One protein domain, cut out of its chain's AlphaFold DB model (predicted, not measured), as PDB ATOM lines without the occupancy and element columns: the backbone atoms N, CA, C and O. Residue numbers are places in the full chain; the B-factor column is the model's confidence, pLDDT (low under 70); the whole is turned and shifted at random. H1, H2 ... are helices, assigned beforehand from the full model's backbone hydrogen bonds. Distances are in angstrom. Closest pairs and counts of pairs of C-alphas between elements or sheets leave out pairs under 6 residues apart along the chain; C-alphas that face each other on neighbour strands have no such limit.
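This is residues 69 to 156 of the 245 residues of an uncharacterized protein of Sclerotinia sclerotiorum (strain ATCC 18683 / 1980 / Ss-1) (UniProt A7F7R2). A long helix, H5, has the shorter H1 packed beside its residues 122 to 138, with the short H2, H3 and H4 linking the two toward the end where H5 begins; residues 142 to 156, of which 142 to 150 belong to H5, stick out. The printed part has 88 residues, 71 of them in five named helices in the order H1 to H5, with no named strand; its class is all helix, and it is loose, with a radius of gyration of the C-alphas of 17.5 A and spans of 64 by 23 by 19 A.

H1, residues 69 to 88, begins at C-alpha 69 (253.920, 341.445, 167.569) and measures 29.3 A. H2 is 92 to 98, H3 103 to 106, H4 109 to 114. H5, 117 to 150, measures 49.2 A, ending at C-alpha 150 (243.722, 356.483, 158.671).

H1 touches residues 122 to 138 of H5, closest C-alphas Gln 80 and Ala 130, 5.4 A, opposite ways at a shallow tilt of 34.7 degrees, only just short of steep. With residues 78 to 81, H1 only just touches H3, with 3 pairs of C-alphas within 8 A, closest Asn 78 and Ala 103, 7.1 A. H2 is close but not clearly touching H1, closest C-alphas Glu 86 and Leu 95, 7.0 A; likewise H4 and H5, Ile 112 and Ser 120, 5.7 A. Every O i to N i+4 pair is within hydrogen-bond range in H2, H4 and H5, and 15 of 16 in H1; H3 is too short for one.

The C-alphas of Ser 116 and Pro 156 are farthest apart, 64.5 A. The printed part has no cut, and its four links are tight. Model pLDDT is under 70 at residues 92 to 94, 96 to 113 and 151 to 156.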
ATOM      1  N   GLY A  69     253.082 340.251 167.469       86.12
ATOM      2  CA  GLY A  69     253.920 341.445 167.569       86.12
ATOM      3  C   GLY A  69     255.312 341.176 168.143       86.12
ATOM      4  O   GLY A  69     256.237 341.927 167.855       86.12
ATOM      5  N   THR A  70     255.491 340.092 168.901       85.94
ATOM      6  CA  THR A  70     256.804 339.664 169.415       85.94
ATOM      7  C   THR A  70     257.400 338.510 168.609       85.94
ATOM      8  O   THR A  70     258.609 338.496 168.368       85.94
ATOM      9  N   ALA A  71     256.567 337.586 168.119       89.56
ATOM     10  CA  ALA A  71     257.014 336.431 167.342       89.56
ATOM     11  C   ALA A  71     257.644 336.816 165.991       89.56
ATOM     12  O   ALA A  71     258.692 336.275 165.631       89.56
ATOM     13  N   ILE A  72     257.046 337.763 165.255       89.69
ATOM     14  CA  ILE A  72     257.544 338.171 163.929       89.69
ATOM     15  C   ILE A  72     258.938 338.819 164.034       89.69
ATOM     16  O   ILE A  72     259.855 338.338 163.362       89.69
ATOM     17  N   PRO A  73     259.166 339.841 164.889       87.25
ATOM     18  CA  PRO A  73     260.502 340.404 165.080       87.25
ATOM     19  C   PRO A  73     261.537 339.369 165.528       87.25
ATOM     20  O   PRO A  73     262.654 339.374 165.018       87.25
ATOM     21  N   ALA A  74     261.169 338.453 166.432       86.19
ATOM     22  CA  ALA A  74     262.072 337.403 166.901       86.19
ATOM     23  C   ALA A  74     262.485 336.440 165.773       86.19
ATOM     24  O   ALA A  74     263.666 336.107 165.639       86.19
ATOM     25  N   ALA A  75     261.540 336.027 164.924       89.25
ATOM     26  CA  ALA A  75     261.813 335.161 163.779       89.25
ATOM     27  C   ALA A  75     262.710 335.847 162.734       89.25
ATOM     28  O   ALA A  75     263.664 335.240 162.235       89.25
ATOM     29  N   ILE A  76     262.446 337.124 162.438       89.25
ATOM     30  CA  ILE A  76     263.253 337.924 161.505       89.25
ATOM     31  C   ILE A  76     264.666 338.111 162.044       89.25
ATOM     32  O   ILE A  76     265.634 337.897 161.312       89.25
ATOM     33  N   PHE A  77     264.791 338.468 163.323       87.62
ATOM     34  CA  PHE A  77     266.080 338.626 163.977       87.62
ATOM     35  C   PHE A  77     266.902 337.340 163.884       87.62
ATOM     36  O   PHE A  77     268.039 337.381 163.419       87.62
ATOM     37  N   ASN A  78     266.325 336.198 164.270       86.50
ATOM     38  CA  ASN A  78     267.026 334.914 164.246       86.50
ATOM     39  C   ASN A  78     267.461 334.529 162.828       86.50
ATOM     40  O   ASN A  78     268.608 334.127 162.637       86.50
ATOM     41  N   SER A  79     266.592 334.728 161.833       87.62
ATOM     42  CA  SER A  79     266.907 334.439 160.427       87.62
ATOM     43  C   SER A  79     268.052 335.315 159.908       87.62
ATOM     44  O   SER A  79     268.978 334.831 159.257       87.62
ATOM     45  N   GLN A  80     268.025 336.615 160.221       87.50
ATOM     46  CA  GLN A  80     269.077 337.545 159.805       87.50
ATOM     47  C   GLN A  80     270.390 337.297 160.543       87.50
ATOM     48  O   GLN A  80     271.460 337.394 159.943       87.50
ATOM     49  N   PHE A  81     270.317 336.965 161.830       84.94
ATOM     50  CA  PHE A  81     271.481 336.642 162.637       84.94
ATOM     51  C   PHE A  81     272.178 335.385 162.110       84.94
ATOM     52  O   PHE A  81     273.375 335.441 161.853       84.94
ATOM     53  N   GLN A  82     271.440 334.296 161.863       83.69
ATOM     54  CA  GLN A  82     271.989 333.055 161.298       83.69
ATOM     55  C   GLN A  82     272.648 333.289 159.932       83.69
ATOM     56  O   GLN A  82     273.808 332.934 159.744       83.69
ATOM     57  N   ASN A  83     271.966 333.985 159.020       85.56
ATOM     58  CA  ASN A  83     272.500 334.275 157.687       85.56
ATOM     59  C   ASN A  83     273.794 335.118 157.734       85.56
ATOM     60  O   ASN A  83     274.720 334.910 156.956       85.56
ATOM     61  N   GLN A  84     273.885 336.093 158.642       83.62
ATOM     62  CA  GLN A  84     275.100 336.904 158.795       83.62
ATOM     63  C   GLN A  84     276.215 336.160 159.539       83.62
ATOM     64  O   GLN A  84     277.388 336.393 159.247       83.62
ATOM     65  N   LEU A  85     275.856 335.270 160.464       82.44
ATOM     66  CA  LEU A  85     276.785 334.431 161.210       82.44
ATOM     67  C   LEU A  85     277.512 333.456 160.272       82.44
ATOM     68  O   LEU A  85     278.739 333.458 160.244       82.44
ATOM     69  N   GLU A  86     276.771 332.719 159.442       80.19
ATOM     70  CA  GLU A  86     277.324 331.761 158.467       80.19
ATOM     71  C   GLU A  86     278.220 332.425 157.411       80.19
ATOM     72  O   GLU A  86     279.156 331.814 156.901       80.19
ATOM     73  N   ARG A  87     277.954 333.691 157.075       80.44
ATOM     74  CA  ARG A  87     278.718 334.424 156.055       80.44
ATOM     75  C   ARG A  87     280.018 335.037 156.563       80.44
ATOM     76  O   ARG A  87     280.893 335.311 155.745       80.44
ATOM     77  N   ARG A  88     280.115 335.344 157.859       76.06
ATOM     78  CA  ARG A  88     281.234 336.120 158.427       76.06
ATOM     79  C   ARG A  88     282.130 335.295 159.340       76.06
ATOM     80  O   ARG A  88     283.332 335.519 159.332       76.06
ATOM     81  N   ILE A  89     281.572 334.334 160.077       75.50
ATOM     82  CA  ILE A  89     282.323 333.533 161.045       75.50
ATOM     83  C   ILE A  89     282.572 332.141 160.467       75.50
ATOM     84  O   ILE A  89     281.636 331.401 160.184       75.50
ATOM     85  N   GLN A  90     283.847 331.776 160.321       70.88
ATOM     86  CA  GLN A  90     284.268 330.441 159.870       70.88
ATOM     87  C   GLN A  90     284.550 329.477 161.036       70.88
ATOM     88  O   GLN A  90     284.812 328.298 160.816       70.88
ATOM     89  N   ASP A  91     284.504 329.961 162.282       70.81
ATOM     90  CA  ASP A  91     284.767 329.143 163.464       70.81
ATOM     91  C   ASP A  91     283.564 328.249 163.804       70.81
ATOM     92  O   ASP A  91     282.511 328.701 164.267       70.81
ATOM     93  N   GLN A  92     283.735 326.943 163.592       67.81
ATOM     94  CA  GLN A  92     282.692 325.933 163.757       67.81
ATOM     95  C   GLN A  92     282.140 325.861 165.194       67.81
ATOM     96  O   GLN A  92     280.980 325.489 165.399       67.81
ATOM     97  N   THR A  93     282.940 326.229 166.200       69.06
ATOM     98  CA  THR A  93     282.521 326.213 167.615       69.06
ATOM     99  C   THR A  93     281.535 327.342 167.932       69.06
ATOM    100  O   THR A  93     280.550 327.156 168.654       69.06
ATOM    101  N   VAL A  94     281.748 328.500 167.312       69.38
ATOM    102  CA  VAL A  94     280.890 329.684 167.412       69.38
ATOM    103  C   VAL A  94     279.606 329.451 166.612       69.38
ATOM    104  O   VAL A  94     278.512 329.694 167.123       69.38
ATOM    105  N   LEU A  95     279.715 328.863 165.415       70.00
ATOM    106  CA  LEU A  95     278.568 328.491 164.577       70.00
ATOM    107  C   LEU A  95     277.629 327.491 165.262       70.00
ATOM    108  O   LEU A  95     276.414 327.677 165.256       70.00
ATOM    109  N   THR A  96     278.169 326.454 165.899       68.94
ATOM    110  CA  THR A  96     277.355 325.443 166.598       68.94
ATOM    111  C   THR A  96     276.699 325.992 167.865       68.94
ATOM    112  O   THR A  96     275.555 325.645 168.171       68.94
ATOM    113  N   THR A  97     277.373 326.895 168.579       69.44
ATOM    114  CA  THR A  97     276.843 327.481 169.819       69.44
ATOM    115  C   THR A  97     275.766 328.537 169.550       69.44
ATOM    116  O   THR A  97     274.745 328.561 170.247       69.44
ATOM    117  N   LEU A  98     275.962 329.387 168.536       68.88
ATOM    118  CA  LEU A  98     275.098 330.537 168.226       68.88
ATOM    119  C   LEU A  98     274.084 330.280 167.101       68.88
ATOM    120  O   LEU A  98     273.039 330.930 167.068       68.88
ATOM    121  N   GLY A  99     274.347 329.325 166.206       61.38
ATOM    122  CA  GLY A  99     273.493 329.013 165.056       61.38
ATOM    123  C   GLY A  99     272.178 328.316 165.412       61.38
ATOM    124  O   GLY A  99     271.224 328.376 164.641       61.38
ATOM    125  N   SER A 100     272.054 327.730 166.609       61.28
ATOM    126  CA  SER A 100     270.895 326.915 167.018       61.28
ATOM    127  C   SER A 100     269.602 327.706 167.324       61.28
ATOM    128  O   SER A 100     268.796 327.260 168.138       61.28
ATOM    129  N   GLY A 101     269.423 328.911 166.771       58.81
ATOM    130  CA  GLY A 101     268.218 329.739 166.956       58.81
ATOM    131  C   GLY A 101     268.066 330.350 168.355       58.81
ATOM    132  O   GLY A 101     267.041 330.944 168.671       58.81
ATOM    133  N   ALA A 102     269.095 330.220 169.195       58.94
ATOM    134  CA  ALA A 102     269.115 330.696 170.574       58.94
ATOM    135  C   ALA A 102     270.081 331.876 170.765       58.94
ATOM    136  O   ALA A 102     270.508 332.147 171.881       58.94
ATOM    137  N   ALA A 103     270.434 332.595 169.696       62.38
ATOM    138  CA  ALA A 103     271.345 333.738 169.766       62.38
ATOM    139  C   ALA A 103     270.884 334.783 170.798       62.38
ATOM    140  O   ALA A 103     271.694 335.294 171.563       62.38
ATOM    141  N   TYR A 104     269.571 335.018 170.904       58.34
ATOM    142  CA  TYR A 104     268.999 335.956 171.875       58.34
ATOM    143  C   TYR A 104     269.221 335.557 173.345       58.34
ATOM    144  O   TYR A 104     269.317 336.426 174.205       58.34
ATOM    145  N   SER A 105     269.289 334.257 173.648       61.00
ATOM    146  CA  SER A 105     269.446 333.742 175.017       61.00
ATOM    147  C   SER A 105     270.867 333.268 175.332       61.00
ATOM    148  O   SER A 105     271.254 333.238 176.498       61.00
ATOM    149  N   LYS A 106     271.652 332.912 174.309       62.12
ATOM    150  CA  LYS A 106     273.017 332.378 174.440       62.12
ATOM    151  C   LYS A 106     274.109 333.432 174.311       62.12
ATOM    152  O   LYS A 106     275.217 333.199 174.787       62.12
ATOM    153  N   VAL A 107     273.810 334.602 173.742       63.25
ATOM    154  CA  VAL A 107     274.696 335.776 173.793       63.25
ATOM    155  C   VAL A 107     274.598 336.391 175.198       63.25
ATOM    156  O   VAL A 107     274.052 337.469 175.408       63.25
ATOM    157  N   SER A 108     275.077 335.660 176.207       62.53
ATOM    158  CA  SER A 108     275.277 336.214 177.546       62.53
ATOM    159  C   SER A 108     276.535 337.080 177.539       62.53
ATOM    160  O   SER A 108     277.517 336.740 176.875       62.53
ATOM    161  N   GLY A 109     276.539 338.184 178.291       61.97
ATOM    162  CA  GLY A 109     277.700 339.076 178.388       61.97
ATOM    163  C   GLY A 109     278.980 338.344 178.803       61.97
ATOM    164  O   GLY A 109     280.060 338.694 178.338       61.97
ATOM    165  N   ASP A 110     278.859 337.278 179.595       64.44
ATOM    166  CA  ASP A 110     279.996 336.451 180.008       64.44
ATOM    167  C   ASP A 110     280.504 335.530 178.889       64.44
ATOM    168  O   ASP A 110     281.700 335.276 178.807       64.44
ATOM    169  N   TYR A 111     279.630 335.091 177.975       69.62
ATOM    170  CA  TYR A 111     280.049 334.331 176.795       69.62
ATOM    171  C   TYR A 111     280.886 335.219 175.867       69.62
ATOM    172  O   TYR A 111     282.000 334.853 175.519       69.62
ATOM    173  N   ILE A 112     280.416 336.435 175.568       69.69
ATOM    174  CA  ILE A 112     281.150 337.393 174.719       69.69
ATOM    175  C   ILE A 112     282.493 337.801 175.351       69.69
ATOM    176  O   ILE A 112     283.477 337.990 174.640       69.69
ATOM    177  N   ARG A 113     282.560 337.933 176.684       69.25
ATOM    178  CA  ARG A 113     283.805 338.268 177.404       69.25
ATOM    179  C   ARG A 113     284.852 337.156 177.363       69.25
ATOM    180  O   ARG A 113     286.033 337.459 177.476       69.25
ATOM    181  N   ASN A 114     284.423 335.904 177.220       74.00
ATOM    182  CA  ASN A 114     285.313 334.745 177.150       74.00
ATOM    183  C   ASN A 114     285.817 334.455 175.725       74.00
ATOM    184  O   ASN A 114     286.691 333.608 175.557       74.00
ATOM    185  N   LEU A 115     285.270 335.125 174.706       72.75
ATOM    186  CA  LEU A 115     285.722 335.012 173.319       72.75
ATOM    187  C   LEU A 115     286.902 335.956 173.037       72.75
ATOM    188  O   LEU A 115     287.095 336.965 173.719       72.75
ATOM    189  N   SER A 116     287.689 335.630 172.008       77.56
ATOM    190  CA  SER A 116     288.764 336.500 171.527       77.56
ATOM    191  C   SER A 116     288.210 337.861 171.073       77.56
ATOM    192  O   SER A 116     287.108 337.932 170.518       77.56
ATOM    193  N   PRO A 117     288.954 338.957 171.298       76.75
ATOM    194  CA  PRO A 117     288.464 340.308 171.041       76.75
ATOM    195  C   PRO A 117     288.084 340.541 169.572       76.75
ATOM    196  O   PRO A 117     287.109 341.255 169.321       76.75
ATOM    197  N   GLU A 118     288.775 339.909 168.612       78.81
ATOM    198  CA  GLU A 118     288.387 339.982 167.200       78.81
ATOM    199  C   GLU A 118     286.995 339.370 166.959       78.81
ATOM    200  O   GLU A 118     286.110 340.050 166.435       78.81
ATOM    201  N   VAL A 119     286.755 338.136 167.416       78.50
ATOM    202  CA  VAL A 119     285.486 337.417 167.188       78.50
ATOM    203  C   VAL A 119     284.332 338.084 167.936       78.50
ATOM    204  O   VAL A 119     283.232 338.224 167.399       78.50
ATOM    205  N   SER A 120     284.571 338.573 169.154       77.56
ATOM    206  CA  SER A 120     283.562 339.303 169.927       77.56
ATOM    207  C   SER A 120     283.102 340.578 169.221       77.56
ATOM    208  O   SER A 120     281.904 340.873 169.206       77.56
ATOM    209  N   SER A 121     284.019 341.316 168.588       82.06
ATOM    210  CA  SER A 121     283.669 342.519 167.821       82.06
ATOM    211  C   SER A 121     282.797 342.199 166.598       82.06
ATOM    212  O   SER A 121     281.830 342.915 166.311       82.06
ATOM    213  N   GLU A 122     283.066 341.079 165.925       82.50
ATOM    214  CA  GLU A 122     282.281 340.615 164.782       82.50
ATOM    215  C   GLU A 122     280.885 340.148 165.195       82.50
ATOM    216  O   GLU A 122     279.898 340.551 164.574       82.50
ATOM    217  N   VAL A 123     280.771 339.377 166.282       81.50
ATOM    218  CA  VAL A 123     279.476 338.934 166.823       81.50
ATOM    219  C   VAL A 123     278.614 340.135 167.222       81.50
ATOM    220  O   VAL A 123     277.430 340.179 166.879       81.50
ATOM    221  N   ILE A 124     279.193 341.147 167.879       83.75
ATOM    222  CA  ILE A 124     278.483 342.390 168.235       83.75
ATOM    223  C   ILE A 124     278.020 343.137 166.976       83.75
ATOM    224  O   ILE A 124     276.894 343.644 166.934       83.75
ATOM    225  N   SER A 125     278.854 343.189 165.936       85.00
ATOM    226  CA  SER A 125     278.506 343.817 164.657       85.00
ATOM    227  C   SER A 125     277.335 343.102 163.971       85.00
ATOM    228  O   SER A 125     276.360 343.748 163.568       85.00
ATOM    229  N   ILE A 126     277.369 341.766 163.921       85.50
ATOM    230  CA  ILE A 126     276.295 340.921 163.373       85.50
ATOM    231  C   ILE A 126     274.994 341.115 164.158       85.50
ATOM    232  O   ILE A 126     273.937 341.339 163.565       85.50
ATOM    233  N   TYR A 127     275.078 341.095 165.489       84.25
ATOM    234  CA  TYR A 127     273.940 341.299 166.384       84.25
ATOM    235  C   TYR A 127     273.297 342.675 166.172       84.25
ATOM    236  O   TYR A 127     272.085 342.789 165.975       84.25
ATOM    237  N   THR A 128     274.120 343.724 166.121       85.94
ATOM    238  CA  THR A 128     273.661 345.098 165.883       85.94
ATOM    239  C   THR A 128     273.008 345.233 164.506       85.94
ATOM    240  O   THR A 128     271.992 345.914 164.367       85.94
ATOM    241  N   HIS A 129     273.552 344.573 163.479       87.81
ATOM    242  CA  HIS A 129     272.975 344.575 162.136       87.81
ATOM    243  C   HIS A 129     271.608 343.873 162.091       87.81
ATOM    244  O   HIS A 129     270.650 344.432 161.553       87.81
ATOM    245  N   ALA A 130     271.486 342.688 162.695       86.81
ATOM    246  CA  ALA A 130     270.216 341.964 162.772       86.81
ATOM    247  C   ALA A 130     269.146 342.763 163.542       86.81
ATOM    248  O   ALA A 130     267.991 342.835 163.108       86.81
ATOM    249  N   LEU A 131     269.534 343.444 164.628       86.69
ATOM    250  CA  LEU A 131     268.642 344.357 165.348       86.69
ATOM    251  C   LEU A 131     268.179 345.520 164.469       86.69
ATOM    252  O   LEU A 131     266.983 345.790 164.421       86.69
ATOM    253  N   LYS A 132     269.085 346.187 163.744       88.62
ATOM    254  CA  LYS A 132     268.719 347.300 162.847       88.62
ATOM    255  C   LYS A 132     267.665 346.889 161.821       88.62
ATOM    256  O   LYS A 132     266.682 347.601 161.647       88.62
ATOM    257  N   VAL A 133     267.836 345.731 161.183       88.94
ATOM    258  CA  VAL A 133     266.852 345.209 160.219       88.94
ATOM    259  C   VAL A 133     265.507 344.950 160.896       88.94
ATOM    260  O   VAL A 133     264.466 345.328 160.365       88.94
ATOM    261  N   THR A 134     265.526 344.364 162.091       89.25
ATOM    262  CA  THR A 134     264.313 344.085 162.871       89.25
ATOM    263  C   THR A 134     263.562 345.373 163.228       89.25
ATOM    264  O   THR A 134     262.346 345.445 163.054       89.25
ATOM    265  N   TRP A 135     264.282 346.420 163.645       87.38
ATOM    266  CA  TRP A 135     263.710 347.742 163.919       87.38
ATOM    267  C   TRP A 135     263.098 348.388 162.673       87.38
ATOM    268  O   TRP A 135     262.002 348.934 162.756       87.38
ATOM    269  N   ILE A 136     263.751 348.289 161.511       89.62
ATOM    270  CA  ILE A 136     263.202 348.811 160.249       89.62
ATOM    271  C   ILE A 136     261.874 348.123 159.917       89.62
ATOM    272  O   ILE A 136     260.897 348.797 159.595       89.62
ATOM    273  N   VAL A 137     261.804 346.796 160.047       88.81
ATOM    274  CA  VAL A 137     260.555 346.055 159.817       88.81
ATOM    275  C   VAL A 137     259.472 346.475 160.812       88.81
ATOM    276  O   VAL A 137     258.327 346.685 160.413       88.81
ATOM    277  N   ALA A 138     259.821 346.664 162.088       84.06
ATOM    278  CA  ALA A 138     258.880 347.144 163.098       84.06
ATOM    279  C   ALA A 138     258.311 348.533 162.753       84.06
ATOM    280  O   ALA A 138     257.108 348.763 162.908       84.06
ATOM    281  N   VAL A 139     259.137 349.441 162.222       88.19
ATOM    282  CA  VAL A 139     258.692 350.758 161.738       88.19
ATOM    283  C   VAL A 139     257.750 350.619 160.541       88.19
ATOM    284  O   VAL A 139     256.716 351.282 160.515       88.19
ATOM    285  N   VAL A 140     258.041 349.727 159.587       89.94
ATOM    286  CA  VAL A 140     257.158 349.473 158.434       89.94
ATOM    287  C   VAL A 140     255.798 348.942 158.887       89.94
ATOM    288  O   VAL A 140     254.771 349.466 158.465       89.94
ATOM    289  N   ILE A 141     255.770 347.958 159.790       86.81
ATOM    290  CA  ILE A 141     254.519 347.411 160.343       86.81
ATOM    291  C   ILE A 141     253.735 348.503 161.089       86.81
ATOM    292  O   ILE A 141     252.515 348.607 160.940       86.81
ATOM    293  N   SER A 142     254.427 349.359 161.844       84.56
ATOM    294  CA  SER A 142     253.811 350.495 162.545       84.56
ATOM    295  C   SER A 142     253.222 351.512 161.563       84.56
ATOM    296  O   SER A 142     252.105 351.982 161.765       84.56
ATOM    297  N   GLY A 143     253.925 351.797 160.464       85.81
ATOM    298  CA  GLY A 143     253.438 352.656 159.385       85.81
ATOM    299  C   GLY A 143     252.210 352.081 158.676       85.81
ATOM    300  O   GLY A 143     251.256 352.812 158.420       85.81
ATOM    301  N   VAL A 144     252.180 350.768 158.426       86.56
ATOM    302  CA  VAL A 144     250.996 350.084 157.877       86.56
ATOM    303  C   VAL A 144     249.827 350.166 158.856       86.56
ATOM    304  O   VAL A 144     248.717 350.482 158.446       86.56
ATOM    305  N   SER A 145     250.073 349.955 160.149       82.19
ATOM    306  CA  SER A 145     249.041 350.059 161.192       82.19
ATOM    307  C   SER A 145     248.456 351.473 161.258       82.19
ATOM    308  O   SER A 145     247.243 351.643 161.349       82.19
ATOM    309  N   PHE A 146     249.308 352.493 161.130       82.38
ATOM    310  CA  PHE A 146     248.889 353.889 161.047       82.38
ATOM    311  C   PHE A 146     248.072 354.178 159.777       82.38
ATOM    312  O   PHE A 146     247.030 354.823 159.852       82.38
ATOM    313  N   ALA A 147     248.496 353.660 158.621       84.44
ATOM    314  CA  ALA A 147     247.764 353.815 157.365       84.44
ATOM    315  C   ALA A 147     246.390 353.128 157.401       84.44
ATOM    316  O   ALA A 147     245.419 353.687 156.899       84.44
ATOM    317  N   VAL A 148     246.291 351.949 158.025       80.38
ATOM    318  CA  VAL A 148     245.017 351.247 158.236       80.38
ATOM    319  C   VAL A 148     244.102 352.050 159.159       80.38
ATOM    320  O   VAL A 148     242.928 352.198 158.837       80.38
ATOM    321  N   GLY A 149     244.631 352.631 160.242       74.75
ATOM    322  CA  GLY A 149     243.859 353.518 161.121       74.75
ATOM    323  C   GLY A 149     243.366 354.784 160.413       74.75
ATOM    324  O   GLY A 149     242.249 355.226 160.646       74.75
ATOM    325  N   PHE A 150     244.149 355.338 159.484       73.81
ATOM    326  CA  PHE A 150     243.722 356.483 158.671       73.81
ATOM    327  C   PHE A 150     242.678 356.110 157.602       73.81
ATOM    328  O   PHE A 150     241.948 356.968 157.110       73.81
ATOM    329  N   LEU A 151     242.609 354.829 157.228       68.75
ATOM    330  CA  LEU A 151     241.639 354.292 156.272       68.75
ATOM    331  C   LEU A 151     240.330 353.848 156.947       68.75
ATOM    332  O   LEU A 151     239.365 353.504 156.257       68.75
ATOM    333  N   GLU A 152     240.280 353.861 158.280       63.88
ATOM    334  CA  GLU A 152     239.065 353.601 159.039       63.88
ATOM    335  C   GLU A 152     238.068 354.735 158.764       63.88
ATOM    336  O   GLU A 152     238.251 355.882 159.166       63.88
ATOM    337  N   ARG A 153     237.026 354.428 157.980       45.12
ATOM    338  CA  ARG A 153     235.953 355.383 157.688       45.12
ATOM    339  C   ARG A 153     235.325 355.819 159.004       45.12
ATOM    340  O   ARG A 153     234.819 354.974 159.736       45.12
ATOM    341  N   GLU A 154     235.284 357.127 159.239       50.50
ATOM    342  CA  GLU A 154     234.493 357.738 160.304       50.50
ATOM    343  C   GLU A 154     233.039 357.263 160.174       50.50
ATOM    344  O   GLU A 154     232.290 357.701 159.298       50.50
ATOM    345  N   ILE A 155     232.643 356.301 161.008       47.19
ATOM    346  CA  ILE A 155     231.249 355.884 161.102       47.19
ATOM    347  C   ILE A 155     230.561 356.985 161.910       47.19
ATOM    348  O   ILE A 155     230.887 357.149 163.088       47.19
ATOM    349  N   PRO A 156     229.638 357.767 161.316       40.88
ATOM    350  CA  PRO A 156     228.933 358.798 162.054       40.88
ATOM    351  C   PRO A 156     228.198 358.130 163.212       40.88
ATOM    352  O   PRO A 156     227.392 357.215 163.019       40.88
TER     353      PRO A 156